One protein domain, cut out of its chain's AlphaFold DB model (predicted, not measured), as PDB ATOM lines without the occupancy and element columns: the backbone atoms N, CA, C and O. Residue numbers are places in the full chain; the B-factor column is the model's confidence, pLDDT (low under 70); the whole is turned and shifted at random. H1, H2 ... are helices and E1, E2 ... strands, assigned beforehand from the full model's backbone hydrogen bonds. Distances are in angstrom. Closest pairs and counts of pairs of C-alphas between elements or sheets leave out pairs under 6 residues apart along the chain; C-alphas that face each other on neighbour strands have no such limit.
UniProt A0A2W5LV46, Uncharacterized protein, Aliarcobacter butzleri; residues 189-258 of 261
ATOM      1  N   VAL A 189      35.605 -46.948 -40.626       82.38
ATOM      2  CA  VAL A 189      36.648 -47.535 -39.782       82.38
ATOM      3  C   VAL A 189      38.013 -46.989 -40.171       82.38
ATOM      4  O   VAL A 189      38.448 -47.096 -41.318       82.38
ATOM      5  N   ALA A 190      38.721 -46.448 -39.187       86.88
ATOM      6  CA  ALA A 190      40.109 -46.039 -39.294       86.88
ATOM      7  C   ALA A 190      40.958 -46.849 -38.308       86.88
ATOM      8  O   ALA A 190      40.666 -46.910 -37.116       86.88
ATOM      9  N   ASN A 191      42.036 -47.455 -38.809       89.12
ATOM     10  CA  ASN A 191      43.020 -48.146 -37.981       89.12
ATOM     11  C   ASN A 191      44.264 -47.269 -37.833       89.12
ATOM     12  O   ASN A 191      44.864 -46.856 -38.827       89.12
ATOM     13  N   THR A 192      44.653 -47.008 -36.591       89.00
ATOM     14  CA  THR A 192      45.888 -46.315 -36.218       89.00
ATOM     15  C   THR A 192      46.942 -47.329 -35.779       89.00
ATOM     16  O   THR A 192      46.740 -48.546 -35.821       89.00
ATOM     17  N   LYS A 193      48.103 -46.831 -35.342       91.69
ATOM     18  CA  LYS A 193      49.159 -47.673 -34.776       91.69
ATOM     19  C   LYS A 193      48.658 -48.471 -33.567       91.69
ATOM     20  O   LYS A 193      48.979 -49.654 -33.449       91.69
ATOM     21  N   ASN A 194      47.903 -47.827 -32.680       94.19
ATOM     22  CA  ASN A 194      47.504 -48.410 -31.402       94.19
ATOM     23  C   ASN A 194      45.994 -48.613 -31.244       94.19
ATOM     24  O   ASN A 194      45.609 -49.347 -30.338       94.19
ATOM     25  N   TYR A 195      45.159 -48.013 -32.095       94.00
ATOM     26  CA  TYR A 195      43.705 -48.033 -31.956       94.00
ATOM     27  C   TYR A 195      42.991 -48.402 -33.255       94.00
ATOM     28  O   TYR A 195      43.468 -48.103 -34.348       94.00
ATOM     29  N   SER A 196      41.801 -48.968 -33.117       90.56
ATOM     30  CA  SER A 196      40.770 -48.990 -34.150       90.56
ATOM     31  C   SER A 196      39.670 -48.018 -33.748       90.56
ATOM     32  O   SER A 196      39.292 -47.967 -32.579       90.56
ATOM     33  N   VAL A 197      39.177 -47.236 -34.701       92.94
ATOM     34  CA  VAL A 197      38.080 -46.282 -34.514       92.94
ATOM     35  C   VAL A 197      37.008 -46.597 -35.537       92.94
ATOM     36  O   VAL A 197      37.318 -46.657 -36.726       92.94
ATOM     37  N   GLY A 198      35.771 -46.778 -35.091       90.00
ATOM     38  CA  GLY A 198      34.608 -46.947 -35.955       90.00
ATOM     39  C   GLY A 198      33.595 -45.837 -35.716       90.00
ATOM     40  O   GLY A 198      33.301 -45.506 -34.571       90.00
ATOM     41  N   ILE A 199      33.049 -45.259 -36.780       89.88
ATOM     42  CA  ILE A 199      31.924 -44.326 -36.703       89.88
ATOM     43  C   ILE A 199      30.765 -44.915 -37.487       89.88
ATOM     44  O   ILE A 199      30.930 -45.262 -38.652       89.88
ATOM     45  N   TYR A 200      29.607 -44.984 -36.843       83.62
ATOM     46  CA  TYR A 200      28.319 -45.336 -37.420       83.62
ATOM     47  C   TYR A 200      27.663 -44.034 -37.900       83.62
ATOM     48  O   TYR A 200      27.050 -43.333 -37.086       83.62
ATOM     49  N   PRO A 201      27.804 -43.640 -39.185       76.06
ATOM     50  CA  PRO A 201      27.443 -42.288 -39.610       76.06
ATOM     51  C   PRO A 201      25.958 -41.985 -39.445       76.06
ATOM     52  O   PRO A 201      25.586 -40.833 -39.261       76.06
ATOM     53  N   ASP A 202      25.140 -43.032 -39.472       72.50
ATOM     54  CA  ASP A 202      23.685 -42.955 -39.397       72.50
ATOM     55  C   ASP A 202      23.139 -43.046 -37.963       72.50
ATOM     56  O   ASP A 202      21.935 -42.899 -37.753       72.50
ATOM     57  N   GLU A 203      23.995 -43.321 -36.972       78.75
ATOM     58  CA  GLU A 203      23.602 -43.416 -35.557       78.75
ATOM     59  C   GLU A 203      24.114 -42.243 -34.717       78.75
ATOM     60  O   GLU A 203      23.870 -42.216 -33.510       78.75
ATOM     61  N   ASP A 204      24.848 -41.306 -35.330       87.44
ATOM     62  CA  ASP A 204      25.607 -40.263 -34.631       87.44
ATOM     63  C   ASP A 204      26.435 -40.845 -33.470       87.44
ATOM     64  O   ASP A 204      26.582 -40.258 -32.396       87.44
ATOM     65  N   ARG A 205      26.968 -42.054 -33.679       90.75
ATOM     66  CA  ARG A 205      27.716 -42.824 -32.686       90.75
ATOM     67  C   ARG A 205      28.978 -43.408 -33.284       90.75
ATOM     68  O   ARG A 205      29.107 -43.576 -34.491       90.75
ATOM     69  N   GLY A 206      29.904 -43.770 -32.419       91.69
ATOM     70  CA  GLY A 206      31.096 -44.505 -32.785       91.69
ATOM     71  C   GLY A 206      31.696 -45.223 -31.592       91.69
ATOM     72  O   GLY A 206      31.137 -45.237 -30.494       91.69
ATOM     73  N   TRP A 207      32.848 -45.819 -31.827       93.00
ATOM     74  CA  TRP A 207      33.649 -46.502 -30.832       93.00
ATOM     75  C   TRP A 207      35.127 -46.325 -31.153       93.00
ATOM     76  O   TRP A 207      35.516 -46.056 -32.293       93.00
ATOM     77  N   PHE A 208      35.960 -46.517 -30.143       94.75
ATOM     78  CA  PHE A 208      37.385 -46.730 -30.326       94.75
ATOM     79  C   PHE A 208      37.866 -47.814 -29.364       94.75
ATOM     80  O   PHE A 208      37.373 -47.913 -28.243       94.75
ATOM     81  N   GLU A 209      38.838 -48.617 -29.783       92.50
ATOM     82  CA  GLU A 209      39.441 -49.666 -28.955       92.50
ATOM     83  C   GLU A 209      40.942 -49.748 -29.203       92.50
ATOM     84  O   GLU A 209      41.412 -49.562 -30.325       92.50
ATOM     85  N   HIS A 210      41.712 -50.043 -28.157       94.06
ATOM     86  CA  HIS A 210      43.151 -50.238 -28.292       94.06
ATOM     87  C   HIS A 210      43.461 -51.644 -28.820       94.06
ATOM     88  O   HIS A 210      43.070 -52.638 -28.214       94.06
ATOM     89  N   ASN A 211      44.301 -51.759 -29.848       88.25
ATOM     90  CA  ASN A 211      44.606 -53.011 -30.559       88.25
ATOM     91  C   ASN A 211      45.121 -54.151 -29.649       88.25
ATOM     92  O   ASN A 211      44.934 -55.325 -29.946       88.25
ATOM     93  N   ILE A 212      45.810 -53.806 -28.552       89.06
ATOM     94  CA  ILE A 212      46.332 -54.761 -27.547       89.06
ATOM     95  C   ILE A 212      45.419 -54.930 -26.321       89.06
ATOM     96  O   ILE A 212      45.328 -56.030 -25.781       89.06
ATOM     97  N   TYR A 213      44.791 -53.854 -25.840       86.94
ATOM     98  CA  TYR A 213      44.094 -53.844 -24.545       86.94
ATOM     99  C   TYR A 213      42.567 -53.906 -24.686       86.94
ATOM    100  O   TYR A 213      41.879 -54.020 -23.676       86.94
ATOM    101  N   GLY A 214      42.052 -53.848 -25.917       82.12
ATOM    102  CA  GLY A 214      40.629 -53.890 -26.234       82.12
ATOM    103  C   GLY A 214      39.842 -52.757 -25.579       82.12
ATOM    104  O   GLY A 214      40.327 -51.626 -25.445       82.12
ATOM    105  N   ASP A 215      38.642 -53.106 -25.126       75.88
ATOM    106  CA  ASP A 215      37.674 -52.248 -24.439       75.88
ATOM    107  C   ASP A 215      38.196 -51.636 -23.125       75.88
ATOM    108  O   ASP A 215      37.773 -50.550 -22.740       75.88
ATOM    109  N   GLN A 216      39.195 -52.245 -22.470       82.00
ATOM    110  CA  GLN A 216      39.840 -51.673 -21.273       82.00
ATOM    111  C   GLN A 216      40.547 -50.338 -21.550       82.00
ATOM    112  O   GLN A 216      40.860 -49.577 -20.628       82.00
ATOM    113  N   LYS A 217      40.858 -50.081 -22.821       87.81
ATOM    114  CA  LYS A 217      41.383 -48.819 -23.341       87.81
ATOM    115  C   LYS A 217      40.571 -48.403 -24.566       87.81
ATOM    116  O   LYS A 217      41.139 -48.018 -25.583       87.81
ATOM    117  N   GLY A 218      39.253 -48.509 -24.455       90.81
ATOM    118  CA  GLY A 218      38.293 -48.105 -25.467       90.81
ATOM    119  C   GLY A 218      37.119 -47.350 -24.859       90.81
ATOM    120  O   GLY A 218      37.081 -47.120 -23.650       90.81
ATOM    121  N   GLY A 219      36.178 -46.961 -25.708       93.75
ATOM    122  CA  GLY A 219      34.974 -46.243 -25.308       93.75
ATOM    123  C   GLY A 219      34.061 -45.935 -26.488       93.75
ATOM    124  O   GLY A 219      34.428 -46.116 -27.654       93.75
ATOM    125  N   GLY A 220      32.859 -45.474 -26.170       94.56
ATOM    126  CA  GLY A 220      31.897 -44.932 -27.113       94.56
ATOM    127  C   GLY A 220      32.225 -43.492 -27.506       94.56
ATOM    128  O   GLY A 220      32.868 -42.745 -26.766       94.56
ATOM    129  N   LEU A 221      31.759 -43.114 -28.690       96.31
ATOM    130  CA  LEU A 221      31.811 -41.762 -29.238       96.31
ATOM    131  C   LEU A 221      30.385 -41.335 -29.588       96.31
ATOM    132  O   LEU A 221      29.632 -42.132 -30.153       96.31
ATOM    133  N   TRP A 222      30.026 -40.088 -29.301       96.44
ATOM    134  CA  TRP A 222      28.734 -39.510 -29.665       96.44
ATOM    135  C   TRP A 222      28.934 -38.234 -30.461       96.44
ATOM    136  O   TRP A 222      29.758 -37.387 -30.114       96.44
ATOM    137  N   PHE A 223      28.161 -38.098 -31.528       95.44
ATOM    138  CA  PHE A 223      28.234 -36.986 -32.456       95.44
ATOM    139  C   PHE A 223      26.910 -36.220 -32.486       95.44
ATOM    140  O   PHE A 223      25.884 -36.684 -31.989       95.44
ATOM    141  N   ASN A 224      26.934 -35.006 -33.023       91.75
ATOM    142  CA  ASN A 224      25.728 -34.306 -33.454       91.75
ATOM    143  C   ASN A 224      25.553 -34.419 -34.978       91.75
ATOM    144  O   ASN A 224      26.449 -34.869 -35.695       91.75
ATOM    145  N   SER A 225      24.431 -33.900 -35.478       84.94
ATOM    146  CA  SER A 225      24.106 -33.868 -36.909       84.94
ATOM    147  C   SER A 225      25.122 -33.114 -37.781       84.94
ATOM    148  O   SER A 225      25.161 -33.321 -38.992       84.94
ATOM    149  N   ASP A 226      25.957 -32.249 -37.188       91.62
ATOM    150  CA  ASP A 226      27.020 -31.492 -37.869       91.62
ATOM    151  C   ASP A 226      28.378 -32.220 -37.856       91.62
ATOM    152  O   ASP A 226      29.418 -31.628 -38.195       91.62
ATOM    153  N   LYS A 227      28.363 -33.512 -37.490       93.62
ATOM    154  CA  LYS A 227      29.524 -34.402 -37.365       93.62
ATOM    155  C   LYS A 227      30.540 -33.933 -36.322       93.62
ATOM    156  O   LYS A 227      31.738 -34.168 -36.476       93.62
ATOM    157  N   GLU A 228      30.089 -33.259 -35.269       96.75
ATOM    158  CA  GLU A 228      30.932 -32.823 -34.151       96.75
ATOM    159  C   GLU A 228      30.816 -33.793 -32.989       96.75
ATOM    160  O   GLU A 228      29.708 -34.156 -32.599       96.75
ATOM    161  N   LEU A 229      31.958 -34.202 -32.435       97.31
ATOM    162  CA  LEU A 229      32.004 -34.997 -31.217       97.31
ATOM    163  C   LEU A 229      31.420 -34.172 -30.067       97.31
ATOM    164  O   LEU A 229      31.903 -33.078 -29.771       97.31
ATOM    165  N   THR A 230      30.376 -34.701 -29.442       96.56
ATOM    166  CA  THR A 230      29.678 -34.071 -28.317       96.56
ATOM    167  C   THR A 230      29.995 -34.746 -26.993       96.56
ATOM    168  O   THR A 230      29.984 -34.069 -25.967       96.56
ATOM    169  N   ASP A 231      30.295 -36.047 -27.011       96.25
ATOM    170  CA  ASP A 231      30.628 -36.816 -25.815       96.25
ATOM    171  C   ASP A 231      31.454 -38.070 -26.147       96.25
ATOM    172  O   ASP A 231      31.473 -38.543 -27.289       96.25
ATOM    173  N   TYR A 232      32.135 -38.614 -25.140       95.75
ATOM    174  CA  TYR A 232      32.841 -39.895 -25.191       95.75
ATOM    175  C   TYR A 232      32.997 -40.482 -23.782       95.75
ATOM    176  O   TYR A 232      32.940 -39.761 -22.786       95.75
ATOM    177  N   ASP A 233      33.242 -41.789 -23.683       94.31
ATOM    178  CA  ASP A 233      33.470 -42.451 -22.396       94.31
ATOM    179  C   ASP A 233      34.723 -43.351 -22.378       94.31
ATOM    180  O   ASP A 233      35.578 -43.310 -23.267       94.31
ATOM    181  N   GLY A 234      34.895 -44.096 -21.283       89.06
ATOM    182  CA  GLY A 234      35.941 -45.110 -21.118       89.06
ATOM    183  C   GLY A 234      37.315 -44.590 -20.679       89.06
ATOM    184  O   GLY A 234      38.031 -45.283 -19.951       89.06
ATOM    185  N   ILE A 235      37.684 -43.357 -21.033       89.00
ATOM    186  CA  ILE A 235      38.977 -42.749 -20.668       89.00
ATOM    187  C   ILE A 235      38.848 -41.272 -20.274       89.00
ATOM    188  O   ILE A 235      37.844 -40.626 -20.535       89.00
ATOM    189  N   SER A 236      39.881 -40.726 -19.626       87.25
ATOM    190  CA  SER A 236      39.878 -39.342 -19.122       87.25
ATOM    191  C   SER A 236      40.187 -38.273 -20.174       87.25
ATOM    192  O   SER A 236      39.982 -37.092 -19.917       87.25
ATOM    193  N   SER A 237      40.791 -38.666 -21.296       91.50
ATOM    194  CA  SER A 237      41.138 -37.788 -22.418       91.50
ATOM    195  C   SER A 237      41.370 -38.644 -23.659       91.50
ATOM    196  O   SER A 237      42.030 -39.683 -23.549       91.50
ATOM    197  N   LEU A 238      40.853 -38.229 -24.819       94.06
ATOM    198  CA  LEU A 238      41.068 -38.960 -26.066       94.06
ATOM    199  C   LEU A 238      42.548 -38.898 -26.495       94.06
ATOM    200  O   LEU A 238      43.139 -37.815 -26.513       94.06
ATOM    201  N   PRO A 239      43.166 -40.032 -26.880       94.44
ATOM    202  CA  PRO A 239      44.487 -40.045 -27.487       94.44
ATOM    203  C   PRO A 239      44.484 -39.261 -28.799       94.44
ATOM    204  O   PRO A 239      43.543 -39.373 -29.586       94.44
ATOM    205  N   LEU A 240      45.580 -38.551 -29.085       94.19
ATOM    206  CA  LEU A 240      45.742 -37.816 -30.345       94.19
ATOM    207  C   LEU A 240      45.538 -38.713 -31.575       94.19
ATOM    208  O   LEU A 240      44.872 -38.298 -32.514       94.19
ATOM    209  N   GLU A 241      46.010 -39.964 -31.540       94.12
ATOM    210  CA  GLU A 241      45.787 -40.918 -32.636       94.12
ATOM    211  C   GLU A 241      44.291 -41.163 -32.914       94.12
ATOM    212  O   GLU A 241      43.880 -41.232 -34.069       94.12
ATOM    213  N   VAL A 242      43.463 -41.266 -31.865       94.81
ATOM    214  CA  VAL A 242      42.008 -41.459 -31.999       94.81
ATOM    215  C   VAL A 242      41.361 -40.194 -32.561       94.81
ATOM    216  O   VAL A 242      40.533 -40.272 -33.464       94.81
ATOM    217  N   VAL A 243      41.779 -39.016 -32.092       96.12
ATOM    218  CA  VAL A 243      41.298 -37.715 -32.590       96.12
ATOM    219  C   VAL A 243      41.620 -37.537 -34.076       96.12
ATOM    220  O   VAL A 243      40.757 -37.128 -34.855       96.12
ATOM    221  N   GLU A 244      42.849 -37.850 -34.485       95.56
ATOM    222  CA  GLU A 244      43.285 -37.794 -35.882       95.56
ATOM    223  C   GLU A 244      42.513 -38.779 -36.759       95.56
ATOM    224  O   GLU A 244      42.123 -38.422 -37.869       95.56
ATOM    225  N   ALA A 245      42.227 -39.982 -36.254       94.31
ATOM    226  CA  ALA A 245      41.393 -40.958 -36.943       94.31
ATOM    227  C   ALA A 245      39.961 -40.441 -37.148       94.31
ATOM    228  O   ALA A 245      39.479 -40.442 -38.280       94.31
ATOM    229  N   ILE A 246      39.311 -39.915 -36.102       95.44
ATOM    230  CA  ILE A 246      37.968 -39.312 -36.194       95.44
ATOM    231  C   ILE A 246      37.958 -38.178 -37.236       95.44
ATOM    232  O   ILE A 246      37.079 -38.122 -38.099       95.44
ATOM    233  N   ARG A 247      38.976 -37.307 -37.218       95.69
ATOM    234  CA  ARG A 247      39.138 -36.226 -38.206       95.69
ATOM    235  C   ARG A 247      39.370 -36.747 -39.622       95.69
ATOM    236  O   ARG A 247      38.800 -36.207 -40.568       95.69
ATOM    237  N   GLY A 248      40.157 -37.809 -39.772       89.81
ATOM    238  CA  GLY A 248      40.399 -38.485 -41.047       89.81
ATOM    239  C   GLY A 248      39.132 -39.090 -41.658       89.81
ATOM    240  O   GLY A 248      39.006 -39.133 -42.879       89.81
ATOM    241  N   LEU A 249      38.166 -39.477 -40.821       89.25
ATOM    242  CA  LEU A 249      36.840 -39.946 -41.232       89.25
ATOM    243  C   LEU A 249      35.850 -38.801 -41.540       89.25
ATOM    244  O   LEU A 249      34.691 -39.055 -41.867       89.25
ATOM    245  N   GLY A 250      36.287 -37.539 -41.467       91.44
ATOM    246  CA  GLY A 250      35.480 -36.365 -41.814       91.44
ATOM    247  C   GLY A 250      34.621 -35.808 -40.674       91.44
ATOM    248  O   GLY A 250      33.699 -35.037 -40.942       91.44
ATOM    249  N   TYR A 251      34.915 -36.182 -39.427       95.69
ATOM    250  CA  TYR A 251      34.257 -35.669 -38.223       95.69
ATOM    251  C   TYR A 251      35.121 -34.613 -37.528       95.69
ATOM    252  O   TYR A 251      36.327 -34.502 -37.753       95.69
ATOM    253  N   LYS A 252      34.506 -33.800 -36.677       96.62
ATOM    254  CA  LYS A 252      35.176 -32.728 -35.941       96.62
ATOM    255  C   LYS A 252      35.294 -33.110 -34.471       96.62
ATOM    256  O   LYS A 252      34.357 -33.623 -33.872       96.62
ATOM    257  N   VAL A 253      36.447 -32.806 -33.886       96.19
ATOM    258  CA  VAL A 253      36.726 -33.006 -32.460       96.19
ATOM    259  C   VAL A 253      37.300 -31.707 -31.923       96.19
ATOM    260  O   VAL A 253      38.308 -31.227 -32.454       96.19
ATOM    261  N   ASP A 254      36.646 -31.133 -30.918       94.00
ATOM    262  CA  ASP A 254      37.109 -29.920 -30.244       94.00
ATOM    263  C   ASP A 254      38.322 -30.201 -29.341       94.00
ATOM    264  O   ASP A 254      38.515 -31.322 -28.862       94.00
ATOM    265  N   GLN A 255      39.142 -29.176 -29.094       90.75
ATOM    266  CA  GLN A 255      40.330 -29.280 -28.242       90.75
ATOM    267  C   GLN A 255      39.993 -29.724 -26.811       90.75
ATOM    268  O   GLN A 255      40.818 -30.353 -26.159       90.75
ATOM    269  N   SER A 256      38.788 -29.437 -26.311       92.00
ATOM    270  CA  SER A 256      38.355 -29.834 -24.964       92.00
ATOM    271  C   SER A 256      38.335 -31.351 -24.725       92.00
ATOM    272  O   SER A 256      38.379 -31.775 -23.571       92.00
ATOM    273  N   PHE A 257      38.323 -32.169 -25.782       90.88
ATOM    274  CA  PHE A 257      38.243 -33.628 -25.683       90.88
ATOM    275  C   PHE A 257      39.606 -34.343 -25.623       90.88
ATOM    276  O   PHE A 257      39.654 -35.541 -25.335       90.88
ATOM    277  N   TYR A 258      40.725 -33.646 -25.857       91.06
ATOM    278  CA  TYR A 258      42.070 -34.236 -25.855       91.06
ATOM    279  C   TYR A 258      43.124 -33.299 -25.245       91.06
ATOM    280  O   TYR A 258      42.889 -32.116 -25.026       91.06
TER     281      TYR A 258
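What this domain is: This is residues 189 to 258 of the 261 residues of an uncharacterized protein of Aliarcobacter butzleri (UniProt A0A2W5LV46). A five-stranded antiparallel sheet, twisted and curling over from edge to edge, has one short helix, H1, packed on one face toward the E1 and E2 side. The last stretch, residues 249 to 258, folds back from the end of H1 past E5. The printed part has 70 residues with five named strands and then one named helix, in the order E1 E2 E3 E4 E5 H1; the sheet's order is the same, E1 - E2 - E3 - E4 - E5, a meander, each strand the antiparallel neighbour of the one before. The class is mixed, helices and strands. The whole is compact, with a radius of gyration of the C-alphas of 10.7 A and spans of 32 by 22 by 17 A.

How they stand to each other: In the sheet, E3, residues 205 to 210, is an inner strand between E2, residues 195 to 200, and E4, residues 214 to 223. E2 and E3 form a hairpin at 168 degrees, with N 198 and O 207 2.9 A apart, within hydrogen-bond range. E3 and E4 form a hairpin at 158 degrees, with N 206 and O 221 at 2.8 A. E4 bends by 89 degrees at residue 217. E5, residues 229 to 232, is an edge strand and forms a hairpin with E4 at 149 degrees; N 222 and O 231 are 2.9 A apart. E1, residues 189 to 191, is the other edge strand and forms a hairpin with E2 at 171 degrees; N 190 and O 197 are 2.8 A apart. E1 and E5 are apart, and so are E2 and E5. H1, residues 240 to 248, is on the sheet, with 37 pairs of C-alphas within 10 A. Its closest C-alphas to E1 are those of Ala 245 and Ala 190, 5.7 A apart; to E2, those of Val 242 and Val 197, 6.7 A apart. In H1 every O i to N i+4 pair is within hydrogen-bond range.

Where its parts are: E1 begins with C-alpha 189 at (36.648, -47.535, -39.782) and measures 6.6 A from first to last C-alpha. E2 measures 16.5 A, E3 17.7 A, E4 21.9 A and E5 7.8 A. E4 runs from C-alpha 214 at (40.629, -53.890, -26.234) to C-alpha 223 at (28.234, -36.986, -32.456). H1 measures 12.0 A and ends with C-alpha 248 at (40.399, -38.485, -41.047).

The domain as a whole: The two C-alphas farthest apart are those of Ile 212 and Asp 226, 32.0 A. The printed part has no cut. The four links between strands are tight, the link from E5 to H1 is short, and no link is long. The mean pLDDT of the printed part is 91.0, and no printed residue is under 70.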